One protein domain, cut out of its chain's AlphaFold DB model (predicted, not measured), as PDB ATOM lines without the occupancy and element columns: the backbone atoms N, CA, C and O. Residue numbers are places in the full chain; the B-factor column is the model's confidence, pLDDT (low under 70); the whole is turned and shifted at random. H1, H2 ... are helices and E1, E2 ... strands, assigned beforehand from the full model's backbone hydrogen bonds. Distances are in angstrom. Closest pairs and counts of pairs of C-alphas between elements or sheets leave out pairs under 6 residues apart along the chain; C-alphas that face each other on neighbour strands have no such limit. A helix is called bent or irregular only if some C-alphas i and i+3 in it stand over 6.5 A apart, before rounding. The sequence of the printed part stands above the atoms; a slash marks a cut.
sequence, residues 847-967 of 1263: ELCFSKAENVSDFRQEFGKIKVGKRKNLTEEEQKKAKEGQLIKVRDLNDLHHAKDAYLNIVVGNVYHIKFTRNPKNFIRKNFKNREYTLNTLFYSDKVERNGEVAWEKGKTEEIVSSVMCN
ATOM      1  N   GLU A 847      24.871   7.480-128.069       87.00
ATOM      2  CA  GLU A 847      25.810   6.577-128.735       87.00
ATOM      3  C   GLU A 847      25.359   6.295-130.181       87.00
ATOM      4  O   GLU A 847      24.255   5.804-130.437       87.00
ATOM      5  N   LEU A 848      26.217   6.594-131.162       86.19
ATOM      6  CA  LEU A 848      25.954   6.224-132.553       86.19
ATOM      7  C   LEU A 848      26.391   4.794-132.841       86.19
ATOM      8  O   LEU A 848      27.549   4.420-132.649       86.19
ATOM      9  N   CYS A 849      25.461   4.021-133.387       86.56
ATOM     10  CA  CYS A 849      25.678   2.643-133.787       86.56
ATOM     11  C   CYS A 849      25.440   2.487-135.290       86.56
ATOM     12  O   CYS A 849      24.560   3.120-135.875       86.56
ATOM     13  N   PHE A 850      26.196   1.597-135.924       84.88
ATOM     14  CA  PHE A 850      26.040   1.305-137.346       84.88
ATOM     15  C   PHE A 850      25.431  -0.076-137.541       84.88
ATOM     16  O   PHE A 850      25.829  -1.043-136.893       84.88
ATOM     17  N   SER A 851      24.482  -0.168-138.470       86.31
ATOM     18  CA  SER A 851      23.888  -1.431-138.902       86.31
ATOM     19  C   SER A 851      24.146  -1.639-140.392       86.31
ATOM     20  O   SER A 851      24.049  -0.710-141.199       86.31
ATOM     21  N   LYS A 852      24.519  -2.857-140.785       83.75
ATOM     22  CA  LYS A 852      24.761  -3.215-142.190       83.75
ATOM     23  C   LYS A 852      23.470  -3.759-142.792       83.75
ATOM     24  O   LYS A 852      22.948  -4.762-142.305       83.75
ATOM     25  N   ALA A 853      23.021  -3.177-143.905       82.31
ATOM     26  CA  ALA A 853      21.807  -3.620-144.602       82.31
ATOM     27  C   ALA A 853      21.842  -5.117-144.988       82.31
ATOM     28  O   ALA A 853      20.814  -5.794-145.004       82.31
ATOM     29  N   GLU A 854      23.035  -5.661-145.270       81.25
ATOM     30  CA  GLU A 854      23.230  -7.089-145.555       81.25
ATOM     31  C   GLU A 854      22.893  -7.972-144.346       81.25
ATOM     32  O   GLU A 854      22.180  -8.958-144.503       81.25
ATOM     33  N   ASN A 855      23.294  -7.577-143.133       86.62
ATOM     34  CA  ASN A 855      22.988  -8.335-141.919       86.62
ATOM     35  C   ASN A 855      21.481  -8.344-141.625       86.62
ATOM     36  O   ASN A 855      20.943  -9.381-141.243       86.62
ATOM     37  N   VAL A 856      20.783  -7.231-141.869       89.31
ATOM     38  CA  VAL A 856      19.315  -7.159-141.752       89.31
ATOM     39  C   VAL A 856      18.628  -8.025-142.810       89.31
ATOM     40  O   VAL A 856      17.662  -8.730-142.514       89.31
ATOM     41  N   SER A 857      19.128  -8.010-144.047       87.75
ATOM     42  CA  SER A 857      18.603  -8.857-145.121       87.75
ATOM     43  C   SER A 857      18.783 -10.348-144.823       87.75
ATOM     44  O   SER A 857      17.845 -11.115-145.042       87.75
ATOM     45  N   ASP A 858      19.956 -10.755-144.331       86.31
ATOM     46  CA  ASP A 858      20.230 -12.134-143.912       86.31
ATOM     47  C   ASP A 858      19.296 -12.537-142.766       86.31
ATOM     48  O   ASP A 858      18.637 -13.573-142.837       86.31
ATOM     49  N   PHE A 859      19.175 -11.680-141.745       91.62
ATOM     50  CA  PHE A 859      18.300 -11.916-140.599       91.62
ATOM     51  C   PHE A 859      16.853 -12.159-141.036       91.62
ATOM     52  O   PHE A 859      16.247 -13.137-140.618       91.62
ATOM     53  N   ARG A 860      16.314 -11.349-141.960       91.81
ATOM     54  CA  ARG A 860      14.960 -11.546-142.509       91.81
ATOM     55  C   ARG A 860      14.754 -12.922-143.152       91.81
ATOM     56  O   ARG A 860      13.667 -13.487-143.033       91.81
ATOM     57  N   GLN A 861      15.759 -13.425-143.872       88.38
ATOM     58  CA  GLN A 861      15.692 -14.708-144.584       88.38
ATOM     59  C   GLN A 861      15.813 -15.899-143.632       88.38
ATOM     60  O   GLN A 861      15.117 -16.900-143.808       88.38
ATOM     61  N   GLU A 862      16.672 -15.776-142.623       88.88
ATOM     62  CA  GLU A 862      16.957 -16.844-141.666       88.88
ATOM     63  C   GLU A 862      16.013 -16.832-140.452       88.88
ATOM     64  O   GLU A 862      15.981 -17.815-139.718       88.88
ATOM     65  N   PHE A 863      15.203 -15.783-140.255       91.50
ATOM     66  CA  PHE A 863      14.357 -15.607-139.065       91.50
ATOM     67  C   PHE A 863      13.476 -16.818-138.737       91.50
ATOM     68  O   PHE A 863      13.436 -17.259-137.595       91.50
ATOM     69  N   GLY A 864      12.829 -17.433-139.731       88.00
ATOM     70  CA  GLY A 864      12.015 -18.620-139.467       88.00
ATOM     71  C   GLY A 864      12.837 -19.842-139.035       88.00
ATOM     72  O   GLY A 864      12.381 -20.620-138.206       88.00
ATOM     73  N   LYS A 865      14.078 -19.991-139.515       88.00
ATOM     74  CA  LYS A 865      14.999 -21.037-139.033       88.00
ATOM     75  C   LYS A 865      15.519 -20.739-137.629       88.00
ATOM     76  O   LYS A 865      15.737 -21.666-136.857       88.00
ATOM     77  N   ILE A 866      15.737 -19.459-137.322       87.75
ATOM     78  CA  ILE A 866      16.103 -18.986-135.982       87.75
ATOM     79  C   ILE A 866      15.012 -19.401-134.986       87.75
ATOM     80  O   ILE A 866      15.337 -20.075-134.015       87.75
ATOM     81  N   LYS A 867      13.732 -19.178-135.327       85.12
ATOM     82  CA  LYS A 867      12.578 -19.623-134.522       85.12
ATOM     83  C   LYS A 867      12.518 -21.127-134.282       85.12
ATOM     84  O   LYS A 867      12.207 -21.573-133.186       85.12
ATOM     85  N   VAL A 868      12.818 -21.924-135.305       84.56
ATOM     86  CA  VAL A 868      12.889 -23.392-135.171       84.56
ATOM     87  C   VAL A 868      14.133 -23.826-134.374       84.56
ATOM     88  O   VAL A 868      14.241 -24.966-133.938       84.56
ATOM     89  N   GLY A 869      15.103 -22.932-134.169       81.88
ATOM     90  CA  GLY A 869      16.346 -23.214-133.456       81.88
ATOM     91  C   GLY A 869      17.351 -24.057-134.249       81.88
ATOM     92  O   GLY A 869      18.377 -24.440-133.690       81.88
ATOM     93  N   LYS A 870      17.102 -24.334-135.540       78.19
ATOM     94  CA  LYS A 870      17.944 -25.194-136.392       78.19
ATOM     95  C   LYS A 870      18.373 -24.492-137.678       78.19
ATOM     96  O   LYS A 870      17.560 -23.981-138.441       78.19
ATOM     97  N   ARG A 871      19.678 -24.521-137.964       69.31
ATOM     98  CA  ARG A 871      20.277 -23.878-139.151       69.31
ATOM     99  C   ARG A 871      20.346 -24.787-140.389       69.31
ATOM    100  O   ARG A 871      20.309 -24.286-141.513       69.31
ATOM    101  N   LYS A 872      20.497 -26.102-140.198       73.38
ATOM    102  CA  LYS A 872      20.647 -27.132-141.248       73.38
ATOM    103  C   LYS A 872      19.872 -28.399-140.850       73.38
ATOM    104  O   LYS A 872      19.565 -28.553-139.673       73.38
ATOM    105  N   ASN A 873      19.620 -29.290-141.816       77.06
ATOM    106  CA  ASN A 873      18.966 -30.599-141.630       77.06
ATOM    107  C   ASN A 873      17.576 -30.505-140.978       77.06
ATOM    108  O   ASN A 873      17.289 -31.178-139.994       77.06
ATOM    109  N   LEU A 874      16.740 -29.622-141.522       77.19
ATOM    110  CA  LEU A 874      15.343 -29.473-141.121       77.19
ATOM    111  C   LEU A 874      14.524 -30.636-141.700       77.19
ATOM    112  O   LEU A 874      14.692 -30.952-142.883       77.19
ATOM    113  N   THR A 875      13.622 -31.219-140.911       84.81
ATOM    114  CA  THR A 875      12.578 -32.118-141.443       84.81
ATOM    115  C   THR A 875      11.665 -31.358-142.410       84.81
ATOM    116  O   THR A 875      11.658 -30.127-142.418       84.81
ATOM    117  N   GLU A 876      10.877 -32.045-143.235       82.06
ATOM    118  CA  GLU A 876       9.943 -31.372-144.156       82.06
ATOM    119  C   GLU A 876       8.976 -30.425-143.423       82.06
ATOM    120  O   GLU A 876       8.740 -29.296-143.859       82.06
ATOM    121  N   GLU A 877       8.492 -30.839-142.250       84.44
ATOM    122  CA  GLU A 877       7.626 -30.024-141.399       84.44
ATOM    123  C   GLU A 877       8.354 -28.781-140.854       84.44
ATOM    124  O   GLU A 877       7.834 -27.663-140.900       84.44
ATOM    125  N   GLU A 878       9.594 -28.944-140.390       84.06
ATOM    126  CA  GLU A 878      10.427 -27.839-139.912       84.06
ATOM    127  C   GLU A 878      10.815 -26.877-141.045       84.06
ATOM    128  O   GLU A 878      10.886 -25.666-140.832       84.06
ATOM    129  N   GLN A 879      11.036 -27.381-142.264       82.81
ATOM    130  CA  GLN A 879      11.285 -26.555-143.448       82.81
ATOM    131  C   GLN A 879      10.072 -25.691-143.776       82.81
ATOM    132  O   GLN A 879      10.226 -24.500-144.062       82.81
ATOM    133  N   LYS A 880       8.870 -26.270-143.695       83.62
ATOM    134  CA  LYS A 880       7.615 -25.544-143.880       83.62
ATOM    135  C   LYS A 880       7.462 -24.442-142.825       83.62
ATOM    136  O   LYS A 880       7.351 -23.275-143.200       83.62
ATOM    137  N   LYS A 881       7.609 -24.772-141.535       84.12
ATOM    138  CA  LYS A 881       7.565 -23.804-140.417       84.12
ATOM    139  C   LYS A 881       8.611 -22.693-140.559       84.12
ATOM    140  O   LYS A 881       8.309 -21.512-140.389       84.12
ATOM    141  N   ALA A 882       9.841 -23.039-140.938       85.56
ATOM    142  CA  ALA A 882      10.907 -22.066-141.154       85.56
ATOM    143  C   ALA A 882      10.631 -21.143-142.352       85.56
ATOM    144  O   ALA A 882      10.986 -19.965-142.320       85.56
ATOM    145  N   LYS A 883       9.998 -21.647-143.415       83.69
ATOM    146  CA  LYS A 883       9.589 -20.841-144.574       83.69
ATOM    147  C   LYS A 883       8.422 -19.912-144.232       83.69
ATOM    148  O   LYS A 883       8.402 -18.761-144.673       83.69
ATOM    149  N   GLU A 884       7.477 -20.389-143.429       83.69
ATOM    150  CA  GLU A 884       6.337 -19.610-142.941       83.69
ATOM    151  C   GLU A 884       6.782 -18.463-142.027       83.69
ATOM    152  O   GLU A 884       6.310 -17.338-142.190       83.69
ATOM    153  N   GLY A 885       7.766 -18.714-141.159       83.81
ATOM    154  CA  GLY A 885       8.337 -17.731-140.237       83.81
ATOM    155  C   GLY A 885       9.292 -16.699-140.854       83.81
ATOM    156  O   GLY A 885       9.880 -15.922-140.109       83.81
ATOM    157  N   GLN A 886       9.505 -16.667-142.175       88.81
ATOM    158  CA  GLN A 886      10.380 -15.664-142.803       88.81
ATOM    159  C   GLN A 886       9.785 -14.250-142.763       88.81
ATOM    160  O   GLN A 886       8.596 -14.047-143.001       88.81
ATOM    161  N   LEU A 887      10.639 -13.236-142.585       92.25
ATOM    162  CA  LEU A 887      10.217 -11.832-142.612       92.25
ATOM    163  C   LEU A 887      10.201 -11.299-144.052       92.25
ATOM    164  O   LEU A 887      11.201 -10.782-144.571       92.25
ATOM    165  N   ILE A 888       9.050 -11.424-144.708       90.19
ATOM    166  CA  ILE A 888       8.845 -11.037-146.108       90.19
ATOM    167  C   ILE A 888       8.897  -9.506-146.290       90.19
ATOM    168  O   ILE A 888       8.604  -8.721-145.391       90.19
ATOM    169  N   LYS A 889       9.361  -9.078-147.473       91.88
ATOM    170  CA  LYS A 889       9.407  -7.677-147.910       91.88
ATOM    171  C   LYS A 889       9.077  -7.600-149.397       91.88
ATOM    172  O   LYS A 889       9.802  -8.192-150.202       91.88
ATOM    173  N   VAL A 890       8.040  -6.834-149.737       92.44
ATOM    174  CA  VAL A 890       7.607  -6.549-151.113       92.44
ATOM    175  C   VAL A 890       7.433  -5.037-151.268       92.44
ATOM    176  O   VAL A 890       6.487  -4.459-150.746       92.44
ATOM    177  N   ARG A 891       8.366  -4.379-151.966       91.44
ATOM    178  CA  ARG A 891       8.380  -2.906-152.100       91.44
ATOM    179  C   ARG A 891       7.214  -2.376-152.940       91.44
ATOM    180  O   ARG A 891       6.731  -1.275-152.696       91.44
ATOM    181  N   ASP A 892       6.758  -3.168-153.905       92.12
ATOM    182  CA  ASP A 892       5.638  -2.846-154.793       92.12
ATOM    183  C   ASP A 892       4.274  -2.862-154.076       92.12
ATOM    184  O   ASP A 892       3.303  -2.311-154.591       92.12
ATOM    185  N   LEU A 893       4.193  -3.463-152.881       94.38
ATOM    186  CA  LEU A 893       2.951  -3.583-152.118       94.38
ATOM    187  C   LEU A 893       2.662  -2.338-151.267       94.38
ATOM    188  O   LEU A 893       1.579  -1.766-151.358       94.38
ATOM    189  N   ASN A 894       3.612  -1.910-150.432       93.75
ATOM    190  CA  ASN A 894       3.437  -0.778-149.516       93.75
ATOM    191  C   ASN A 894       4.785  -0.192-149.046       93.75
ATOM    192  O   ASN A 894       5.851  -0.775-149.257       93.75
ATOM    193  N   ASP A 895       4.742   0.982-148.412       94.12
ATOM    194  CA  ASP A 895       5.918   1.693-147.876       94.12
ATOM    195  C   ASP A 895       6.271   1.305-146.430       94.12
ATOM    196  O   ASP A 895       7.306   1.727-145.910       94.12
ATOM    197  N   LEU A 896       5.470   0.443-145.790       94.56
ATOM    198  CA  LEU A 896       5.660   0.028-144.390       94.56
ATOM    199  C   LEU A 896       7.016  -0.644-144.147       94.56
ATOM    200  O   LEU A 896       7.551  -0.644-143.036       94.56
ATOM    201  N   HIS A 897       7.591  -1.223-145.199       90.81
ATOM    202  CA  HIS A 897       8.874  -1.902-145.141       90.81
ATOM    203  C   HIS A 897      10.027  -0.996-144.684       90.81
ATOM    204  O   HIS A 897      10.976  -1.522-144.108       90.81
ATOM    205  N   HIS A 898       9.949   0.325-144.887       91.00
ATOM    206  CA  HIS A 898      10.974   1.265-144.422       91.00
ATOM    207  C   HIS A 898      11.048   1.328-142.893       91.00
ATOM    208  O   HIS A 898      12.131   1.181-142.329       91.00
ATOM    209  N   ALA A 899       9.905   1.466-142.216       92.88
ATOM    210  CA  ALA A 899       9.847   1.464-140.755       92.88
ATOM    211  C   ALA A 899      10.243   0.095-140.177       92.88
ATOM    212  O   ALA A 899      11.017   0.017-139.225       92.88
ATOM    213  N   LYS A 900       9.791  -0.998-140.810       94.06
ATOM    214  CA  LYS A 900      10.179  -2.360-140.412       94.06
ATOM    215  C   LYS A 900      11.685  -2.602-140.581       94.06
ATOM    216  O   LYS A 900      12.300  -3.225-139.725       94.06
ATOM    217  N   ASP A 901      12.299  -2.115-141.662       92.31
ATOM    218  CA  ASP A 901      13.757  -2.164-141.838       92.31
ATOM    219  C   ASP A 901      14.476  -1.308-140.774       92.31
ATOM    220  O   ASP A 901      15.473  -1.762-140.218       92.31
ATOM    221  N   ALA A 902      13.967  -0.120-140.422       92.50
ATOM    222  CA  ALA A 902      14.535   0.708-139.352       92.50
ATOM    223  C   ALA A 902      14.512   0.000-137.984       92.50
ATOM    224  O   ALA A 902      15.529  -0.035-137.294       92.50
ATOM    225  N   TYR A 903      13.400  -0.654-137.632       95.69
ATOM    226  CA  TYR A 903      13.315  -1.486-136.428       95.69
ATOM    227  C   TYR A 903      14.321  -2.644-136.453       95.69
ATOM    228  O   TYR A 903      15.068  -2.852-135.499       95.69
ATOM    229  N   LEU A 904      14.403  -3.382-137.565       95.06
ATOM    230  CA  LEU A 904      15.353  -4.489-137.670       95.06
ATOM    231  C   LEU A 904      16.813  -4.023-137.638       95.06
ATOM    232  O   LEU A 904      17.665  -4.764-137.157       95.06
ATOM    233  N   ASN A 905      17.115  -2.807-138.099       93.19
ATOM    234  CA  ASN A 905      18.439  -2.208-137.928       93.19
ATOM    235  C   ASN A 905      18.784  -1.983-136.452       93.19
ATOM    236  O   ASN A 905      19.939  -2.178-136.081       93.19
ATOM    237  N   ILE A 906      17.804  -1.632-135.613       94.50
ATOM    238  CA  ILE A 906      17.993  -1.553-134.159       94.50
ATOM    239  C   ILE A 906      18.262  -2.953-133.604       94.50
ATOM    240  O   ILE A 906      19.283  -3.158-132.962       94.50
ATOM    241  N   VAL A 907      17.405  -3.937-133.899       94.31
ATOM    242  CA  VAL A 907      17.545  -5.309-133.369       94.31
ATOM    243  C   VAL A 907      18.884  -5.930-133.773       94.31
ATOM    244  O   VAL A 907      19.687  -6.321-132.928       94.31
ATOM    245  N   VAL A 908      19.153  -5.994-135.077       92.06
ATOM    246  CA  VAL A 908      20.357  -6.629-135.622       92.06
ATOM    247  C   VAL A 908      21.596  -5.821-135.250       92.06
ATOM    248  O   VAL A 908      22.576  -6.394-134.780       92.06
ATOM    249  N   GLY A 909      21.558  -4.497-135.412       90.25
ATOM    250  CA  GLY A 909      22.677  -3.624-135.065       90.25
ATOM    251  C   GLY A 909      23.056  -3.725-133.589       90.25
ATOM    252  O   GLY A 909      24.243  -3.824-133.275       90.25
ATOM    253  N   ASN A 910      22.073  -3.767-132.684       90.94
ATOM    254  CA  ASN A 910      22.315  -3.836-131.244       90.94
ATOM    255  C   ASN A 910      22.962  -5.168-130.834       90.94
ATOM    256  O   ASN A 910      23.904  -5.165-130.046       90.94
ATOM    257  N   VAL A 911      22.545  -6.296-131.426       90.75
ATOM    258  CA  VAL A 911      23.184  -7.605-131.186       90.75
ATOM    259  C   VAL A 911      24.661  -7.589-131.576       90.75
ATOM    260  O   VAL A 911      25.513  -8.027-130.799       90.75
ATOM    261  N   TYR A 912      24.987  -7.048-132.753       88.06
ATOM    262  CA  TYR A 912      26.378  -6.917-133.191       88.06
ATOM    263  C   TYR A 912      27.174  -5.977-132.277       88.06
ATOM    264  O   TYR A 912      28.289  -6.314-131.871       88.06
ATOM    265  N   HIS A 913      26.598  -4.827-131.924       86.25
ATOM    266  CA  HIS A 913      27.235  -3.824-131.078       86.25
ATOM    267  C   HIS A 913      27.569  -4.369-129.675       86.25
ATOM    268  O   HIS A 913      28.721  -4.292-129.239       86.25
ATOM    269  N   ILE A 914      26.602  -5.004-129.000       87.00
ATOM    270  CA  ILE A 914      26.784  -5.565-127.653       87.00
ATOM    271  C   ILE A 914      27.739  -6.763-127.662       87.00
ATOM    272  O   ILE A 914      28.642  -6.840-126.822       87.00
ATOM    273  N   LYS A 915      27.623  -7.681-128.636       83.62
ATOM    274  CA  LYS A 915      28.482  -8.876-128.680       83.62
ATOM    275  C   LYS A 915      29.957  -8.523-128.865       83.62
ATOM    276  O   LYS A 915      30.798  -9.107-128.183       83.62
ATOM    277  N   PHE A 916      30.288  -7.587-129.755       78.38
ATOM    278  CA  PHE A 916      31.661  -7.379-130.236       78.38
ATOM    279  C   PHE A 916      32.409  -6.168-129.630       78.38
ATOM    280  O   PHE A 916      33.588  -5.980-129.928       78.38
ATOM    281  N   THR A 917      31.798  -5.433-128.687       65.06
ATOM    282  CA  THR A 917      32.290  -4.196-128.018       65.06
ATOM    283  C   THR A 917      32.492  -2.962-128.899       65.06
ATOM    284  O   THR A 917      32.611  -3.041-130.117       65.06
ATOM    285  N   ARG A 918      32.683  -1.822-128.212       60.12
ATOM    286  CA  ARG A 918      33.244  -0.557-128.714       60.12
ATOM    287  C   ARG A 918      34.639  -0.679-129.357       60.12
ATOM    288  O   ARG A 918      34.986   0.169-130.168       60.12
ATOM    289  N   ASN A 919      35.439  -1.702-129.024       66.88
ATOM    290  CA  ASN A 919      36.766  -1.927-129.613       66.88
ATOM    291  C   ASN A 919      36.987  -3.419-129.947       66.88
ATOM    292  O   ASN A 919      37.355  -4.197-129.060       66.88
ATOM    293  N   PRO A 920      36.843  -3.820-131.224       71.56
ATOM    294  CA  PRO A 920      37.047  -5.198-131.669       71.56
ATOM    295  C   PRO A 920      38.368  -5.832-131.213       71.56
ATOM    296  O   PRO A 920      38.373  -7.016-130.878       71.56
ATOM    297  N   LYS A 921      39.460  -5.054-131.093       69.50
ATOM    298  CA  LYS A 921      40.750  -5.559-130.586       69.50
ATOM    299  C   LYS A 921      40.637  -6.058-129.146       69.50
ATOM    300  O   LYS A 921      41.164  -7.116-128.818       69.50
ATOM    301  N   ASN A 922      39.894  -5.350-128.292       71.12
ATOM    302  CA  ASN A 922      39.669  -5.762-126.905       71.12
ATOM    303  C   ASN A 922      38.787  -7.011-126.818       71.12
ATOM    304  O   ASN A 922      38.984  -7.839-125.931       71.12
ATOM    305  N   PHE A 923      37.825  -7.170-127.730       74.88
ATOM    306  CA  PHE A 923      37.026  -8.391-127.805       74.88
ATOM    307  C   PHE A 923      37.870  -9.612-128.170       74.88
ATOM    308  O   PHE A 923      37.702 -10.653-127.538       74.88
ATOM    309  N   ILE A 924      38.774  -9.485-129.141       76.38
ATOM    310  CA  ILE A 924      39.673 -10.576-129.528       76.38
ATOM    311  C   ILE A 924      40.657 -10.891-128.392       76.38
ATOM    312  O   ILE A 924      40.717 -12.034-127.943       76.38
ATOM    313  N   ARG A 925      41.321  -9.869-127.832       71.06
ATOM    314  CA  ARG A 925      42.309 -10.023-126.748       71.06
ATOM    315  C   ARG A 925      41.739 -10.633-125.460       71.06
ATOM    316  O   ARG A 925      42.417 -11.402-124.792       71.06
ATOM    317  N   LYS A 926      40.494 -10.319-125.085       67.38
ATOM    318  CA  LYS A 926      39.873 -10.879-123.867       67.38
ATOM    319  C   LYS A 926      39.333 -12.307-124.046       67.38
ATOM    320  O   LYS A 926      39.105 -12.979-123.050       67.38
ATOM    321  N   ASN A 927      39.157 -12.788-125.281       64.62
ATOM    322  CA  ASN A 927      38.658 -14.140-125.591       64.62
ATOM    323  C   ASN A 927      39.784 -15.108-126.020       64.62
ATOM    324  O   ASN A 927      39.569 -16.014-126.832       64.62
ATOM    325  N   PHE A 928      40.989 -14.910-125.472       53.16
ATOM    326  CA  PHE A 928      42.233 -15.567-125.894       53.16
ATOM    327  C   PHE A 928      42.197 -17.102-125.841       53.16
ATOM    328  O   PHE A 928      42.843 -17.739-126.665       53.16
ATOM    329  N   LYS A 929      41.429 -17.706-124.917       46.53
ATOM    330  CA  LYS A 929      41.428 -19.168-124.727       46.53
ATOM    331  C   LYS A 929      40.799 -19.962-125.877       46.53
ATOM    332  O   LYS A 929      41.237 -21.084-126.085       46.53
ATOM    333  N   ASN A 930      39.876 -19.388-126.663       49.31
ATOM    334  CA  ASN A 930      39.247 -20.131-127.766       49.31
ATOM    335  C   ASN A 930      39.317 -19.465-129.146       49.31
ATOM    336  O   ASN A 930      39.075 -20.160-130.120       49.31
ATOM    337  N   ARG A 931      39.565 -18.150-129.309       58.91
ATOM    338  CA  ARG A 931      39.444 -17.459-130.629       58.91
ATOM    339  C   ARG A 931      38.109 -17.737-131.380       58.91
ATOM    340  O   ARG A 931      37.932 -17.333-132.533       58.91
ATOM    341  N   GLU A 932      37.136 -18.400-130.750       62.81
ATOM    342  CA  GLU A 932      35.889 -18.930-131.310       62.81
ATOM    343  C   GLU A 932      34.777 -17.892-131.179       62.81
ATOM    344  O   GLU A 932      33.879 -17.982-130.350       62.81
ATOM    345  N   TYR A 933      34.814 -16.875-132.034       73.38
ATOM    346  CA  TYR A 933      33.595 -16.153-132.381       73.38
ATOM    347  C   TYR A 933      33.091 -16.609-133.750       73.38
ATOM    348  O   TYR A 933      33.859 -17.089-134.596       73.38
ATOM    349  N   THR A 934      31.787 -16.451-133.954       75.44
ATOM    350  CA  THR A 934      31.120 -16.735-135.221       75.44
ATOM    351  C   THR A 934      30.084 -15.660-135.527       75.44
ATOM    352  O   THR A 934      29.209 -15.366-134.716       75.44
ATOM    353  N   LEU A 935      30.167 -15.075-136.720       76.88
ATOM    354  CA  LEU A 935      29.175 -14.128-137.241       76.88
ATOM    355  C   LEU A 935      27.894 -14.824-137.728       76.88
ATOM    356  O   LEU A 935      26.912 -14.158-138.052       76.88
ATOM    357  N   ASN A 936      27.909 -16.156-137.803       72.12
ATOM    358  CA  ASN A 936      26.870 -16.957-138.439       72.12
ATOM    359  C   ASN A 936      25.830 -17.536-137.474       72.12
ATOM    360  O   ASN A 936      24.756 -17.926-137.924       72.12
ATOM    361  N   THR A 937      26.145 -17.649-136.180       70.81
ATOM    362  CA  THR A 937      25.232 -18.246-135.185       70.81
ATOM    363  C   THR A 937      24.791 -17.258-134.111       70.81
ATOM    364  O   THR A 937      24.208 -17.680-133.122       70.81
ATOM    365  N   LEU A 938      25.027 -15.954-134.310       81.62
ATOM    366  CA  LEU A 938      24.724 -14.905-133.326       81.62
ATOM    367  C   LEU A 938      23.291 -14.977-132.789       81.62
ATOM    368  O   LEU A 938      23.084 -14.833-131.593       81.62
ATOM    369  N   PHE A 939      22.329 -15.241-133.672       87.19
ATOM    370  CA  PHE A 939      20.905 -15.306-133.339       87.19
ATOM    371  C   PHE A 939      20.415 -16.722-132.997       87.19
ATOM    372  O   PHE A 939      19.260 -16.887-132.639       87.19
ATOM    373  N   TYR A 940      21.270 -17.743-133.120       83.06
ATOM    374  CA  TYR A 940      20.945 -19.130-132.754       83.06
ATOM    375  C   TYR A 940      21.428 -19.493-131.345       83.06
ATOM    376  O   TYR A 940      21.080 -20.557-130.838       83.06
ATOM    377  N   SER A 941      22.255 -18.640-130.735       79.06
ATOM    378  CA  SER A 941      22.666 -18.755-129.338       79.06
ATOM    379  C   SER A 941      21.496 -18.458-128.403       79.06
ATOM    380  O   SER A 941      20.708 -17.555-128.681       79.06
ATOM    381  N   ASP A 942      21.430 -19.161-127.270       81.75
ATOM    382  CA  ASP A 942      20.344 -18.984-126.298       81.75
ATOM    383  C   ASP A 942      20.303 -17.560-125.727       81.75
ATOM    384  O   ASP A 942      19.227 -16.992-125.552       81.75
ATOM    385  N   LYS A 943      21.474 -16.936-125.516       87.12
ATOM    386  CA  LYS A 943      21.589 -15.559-125.017       87.12
ATOM    387  C   LYS A 943      22.803 -14.823-125.594       87.12
ATOM    388  O   LYS A 943      23.902 -15.375-125.687       87.12
ATOM    389  N   VAL A 944      22.626 -13.550-125.945       87.25
ATOM    390  CA  VAL A 944      23.702 -12.595-126.245       87.25
ATOM    391  C   VAL A 944      23.635 -11.470-125.227       87.25
ATOM    392  O   VAL A 944      22.789 -10.584-125.316       87.25
ATOM    393  N   GLU A 945      24.560 -11.498-124.278       86.31
ATOM    394  CA  GLU A 945      24.677 -10.513-123.208       86.31
ATOM    395  C   GLU A 945      26.129 -10.072-123.062       86.31
ATOM    396  O   GLU A 945      27.061 -10.852-123.302       86.31
ATOM    397  N   ARG A 946      26.323  -8.815-122.662       81.88
ATOM    398  CA  ARG A 946      27.627  -8.333-122.232       81.88
ATOM    399  C   ARG A 946      27.510  -7.216-121.208       81.88
ATOM    400  O   ARG A 946      26.733  -6.293-121.406       81.88
ATOM    401  N   ASN A 947      28.343  -7.263-120.166       79.25
ATOM    402  CA  ASN A 947      28.382  -6.257-119.097       79.25
ATOM    403  C   ASN A 947      26.988  -5.985-118.484       79.25
ATOM    404  O   ASN A 947      26.644  -4.833-118.240       79.25
ATOM    405  N   GLY A 948      26.167  -7.028-118.306       80.75
ATOM    406  CA  GLY A 948      24.796  -6.915-117.793       80.75
ATOM    407  C   GLY A 948      23.748  -6.429-118.806       80.75
ATOM    408  O   GLY A 948      22.566  -6.385-118.481       80.75
ATOM    409  N   GLU A 949      24.137  -6.071-120.036       86.44
ATOM    410  CA  GLU A 949      23.204  -5.664-121.092       86.44
ATOM    411  C   GLU A 949      22.884  -6.840-122.028       86.44
ATOM    412  O   GLU A 949      23.757  -7.347-122.742       86.44
ATOM    413  N   VAL A 950      21.619  -7.272-122.037       89.69
ATOM    414  CA  VAL A 950      21.111  -8.353-122.896       89.69
ATOM    415  C   VAL A 950      20.639  -7.773-124.230       89.69
ATOM    416  O   VAL A 950      19.760  -6.916-124.267       89.69
ATOM    417  N   ALA A 951      21.206  -8.252-125.337       90.12
ATOM    418  CA  ALA A 951      20.830  -7.841-126.692       90.12
ATOM    419  C   ALA A 951      19.974  -8.875-127.435       90.12
ATOM    420  O   ALA A 951      19.240  -8.506-128.351       90.12
ATOM    421  N   TRP A 952      20.091 -10.157-127.076       92.75
ATOM    422  CA  TRP A 952      19.299 -11.249-127.642       92.75
ATOM    423  C   TRP A 952      19.063 -12.335-126.598       92.75
ATOM    424  O   TRP A 952      19.974 -12.699-125.857       92.75
ATOM    425  N   GLU A 953      17.859 -12.880-126.593       92.25
ATOM    426  CA  GLU A 953      17.442 -14.020-125.784       92.25
ATOM    427  C   GLU A 953      16.476 -14.859-126.625       92.25
ATOM    428  O   GLU A 953      15.451 -14.341-127.090       92.25
ATOM    429  N   LYS A 954      16.841 -16.119-126.871       86.31
ATOM    430  CA  LYS A 954      16.076 -17.063-127.690       86.31
ATOM    431  C   LYS A 954      14.713 -17.337-127.049       86.31
ATOM    432  O   LYS A 954      14.580 -17.324-125.829       86.31
ATOM    433  N   GLY A 955      13.682 -17.528-127.868       84.31
ATOM    434  CA  GLY A 955      12.288 -17.609-127.412       84.31
ATOM    435  C   GLY A 955      11.674 -16.230-127.148       84.31
ATOM    436  O   GLY A 955      10.676 -15.885-127.763       84.31
ATOM    437  N   LYS A 956      12.317 -15.370-126.348       90.38
ATOM    438  CA  LYS A 956      11.757 -14.055-125.982       90.38
ATOM    439  C   LYS A 956      11.898 -12.988-127.070       90.38
ATOM    440  O   LYS A 956      10.935 -12.332-127.457       90.38
ATOM    441  N   THR A 957      13.115 -12.772-127.572       91.56
ATOM    442  CA  THR A 957      13.385 -11.666-128.513       91.56
ATOM    443  C   THR A 957      12.742 -11.931-129.874       91.56
ATOM    444  O   THR A 957      12.269 -11.012-130.539       91.56
ATOM    445  N   GLU A 958      12.674 -13.199-130.278       90.88
ATOM    446  CA  GLU A 958      12.023 -13.634-131.515       90.88
ATOM    447  C   GLU A 958      10.515 -13.371-131.493       90.88
ATOM    448  O   GLU A 958       9.967 -12.904-132.490       90.88
ATOM    449  N   GLU A 959       9.845 -13.600-130.364       91.06
ATOM    450  CA  GLU A 959       8.425 -13.279-130.195       91.06
ATOM    451  C   GLU A 959       8.166 -11.774-130.286       91.06
ATOM    452  O   GLU A 959       7.258 -11.353-131.006       91.06
ATOM    453  N   ILE A 960       9.014 -10.952-129.657       94.56
ATOM    454  CA  ILE A 960       8.938  -9.486-129.764       94.56
ATOM    455  C   ILE A 960       9.119  -9.052-131.222       94.56
ATOM    456  O   ILE A 960       8.329  -8.265-131.743       94.56
ATOM    457  N   VAL A 961      10.126  -9.590-131.919       94.94
ATOM    458  CA  VAL A 961      10.343  -9.300-133.343       94.94
ATOM    459  C   VAL A 961       9.140  -9.733-134.179       94.94
ATOM    460  O   VAL A 961       8.694  -8.948-135.011       94.94
ATOM    461  N   SER A 962       8.582 -10.928-133.961       91.81
ATOM    462  CA  SER A 962       7.357 -11.375-134.637       91.81
ATOM    463  C   SER A 962       6.198 -10.401-134.397       91.81
ATOM    464  O   SER A 962       5.585  -9.954-135.362       91.81
ATOM    465  N   SER A 963       5.953 -10.015-133.143       92.88
ATOM    466  CA  SER A 963       4.877  -9.096-132.757       92.88
ATOM    467  C   SER A 963       5.010  -7.729-133.439       92.88
ATOM    468  O   SER A 963       4.093  -7.281-134.134       92.88
ATOM    469  N   VAL A 964       6.188  -7.100-133.357       93.44
ATOM    470  CA  VAL A 964       6.448  -5.792-133.983       93.44
ATOM    471  C   VAL A 964       6.347  -5.870-135.509       93.44
ATOM    472  O   VAL A 964       5.791  -4.978-136.144       93.44
ATOM    473  N   MET A 965       6.839  -6.949-136.122       92.00
ATOM    474  CA  MET A 965       6.790  -7.125-137.577       92.00
ATOM    475  C   MET A 965       5.373  -7.399-138.104       92.00
ATOM    476  O   MET A 965       5.094  -7.073-139.265       92.00
ATOM    477  N   CYS A 966       4.490  -7.966-137.276       89.56
ATOM    478  CA  CYS A 966       3.065  -8.147-137.561       89.56
ATOM    479  C   CYS A 966       2.245  -6.863-137.357       89.56
ATOM    480  O   CYS A 966       1.170  -6.736-137.944       89.56
ATOM    481  N   ASN A 967       2.750  -5.894-136.588       91.06
ATOM    482  CA  ASN A 967       2.091  -4.607-136.418       91.06
ATOM    483  C   ASN A 967       2.204  -3.758-137.702       91.06
ATOM    484  O   ASN A 967       3.294  -3.457-138.192       91.06
TER     485      ASN A 967
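Overview. This is residues 847 to 967 of the 1263 residues of the protein "CRISPR-associated endonuclease Cas9" of Gemella sp. oral taxon 928 (UniProt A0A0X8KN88). A small two-strand hairpin, E2 and E3, packs over the later part of the long helix H3, while the first part of the kinked helix H1 crosses H3 on the side away from the hairpin. H2 folds back on the later part of H1, H5 runs loosely alongside the earlier part of H3, short H4 lies past its end, and residues 890 to 895 and 925 to 930 stick out. The printed part has 121 residues, with five named helices and three named strands in the order E1 H1 H2 H3 H4 E2 E3 H5. The class is mostly helix, and the sheet, order E2 - E3, is antiparallel. The whole is compact, with a radius of gyration of the C-alphas of 15.4 A and spans of 46 by 36 by 23 A.

Along the chain. The sheet holds E2, residues 943 to 946, and E3, residues 949 to 953. H3, residues 897 to 916, is 27.8 A long and begins at C-alpha 897 (8.874, -1.902, -145.141). E1, residues 847 to 852, begins at C-alpha 847 (25.810, 6.577, -128.735) and is 16.7 A long. H1, residues 853 to 868, is 23.7 A long; it is irregular, with C-alphas 861 and 864 7.4 A apart, and has a kink of 52 degrees near residue 862. H2 is residues 876 to 884 and H4 is residues 920 to 926. H5, residues 956 to 966, is 15.6 A long and ends at C-alpha 966 (3.065, -8.147, -137.561).

Arrangement. E2 and E3 form a hairpin, antiparallel at 169 degrees; N 944 and O 952, 2.8 A apart, are within hydrogen-bond range. The closest C-alphas of H3 and E3 are those of Val 911 and Ala 951, 5.1 A. H1 touches H3 with residues 853 to 859 alone, about perpendicular at 84 degrees; the closest C-alphas, of Val 856 and Val 908, are 6.2 A apart. H1 and H2 are a helical hairpin, at a steep tilt of 42 degrees, opposite ways; Gly 864 and Ala 882 have the closest C-alphas, 4.0 A. H3 and H5 are close but not clearly touching, at a shallow tilt of 17 degrees, opposite ways, with the C-alphas of Lys 900 and Met 965 closest at 6.5 A. H4 is close to H3 but not clearly touching; C-alphas 916 and 923, the closest, are 6.0 A apart. E1 pairs with no named strand; its closest C-alpha to H3 is that of Ser 851, 4.6 A from that of Gly 909. H2 and H3 are apart. Every O i to N i+4 pair is within hydrogen-bond range in H2, H3, H4 and H5, and 10 of 12 are in H1.

Size, cuts and confidence. The C-alphas farthest apart, of Leu 893 and Lys 929, are 49.7 A apart. The printed part has no cut. The links H2 to H3 and H4 to E2 are long. The mean pLDDT of the printed part is 84.0; residues 871, 917 to 919, 921 and 926 to 932 are under 70.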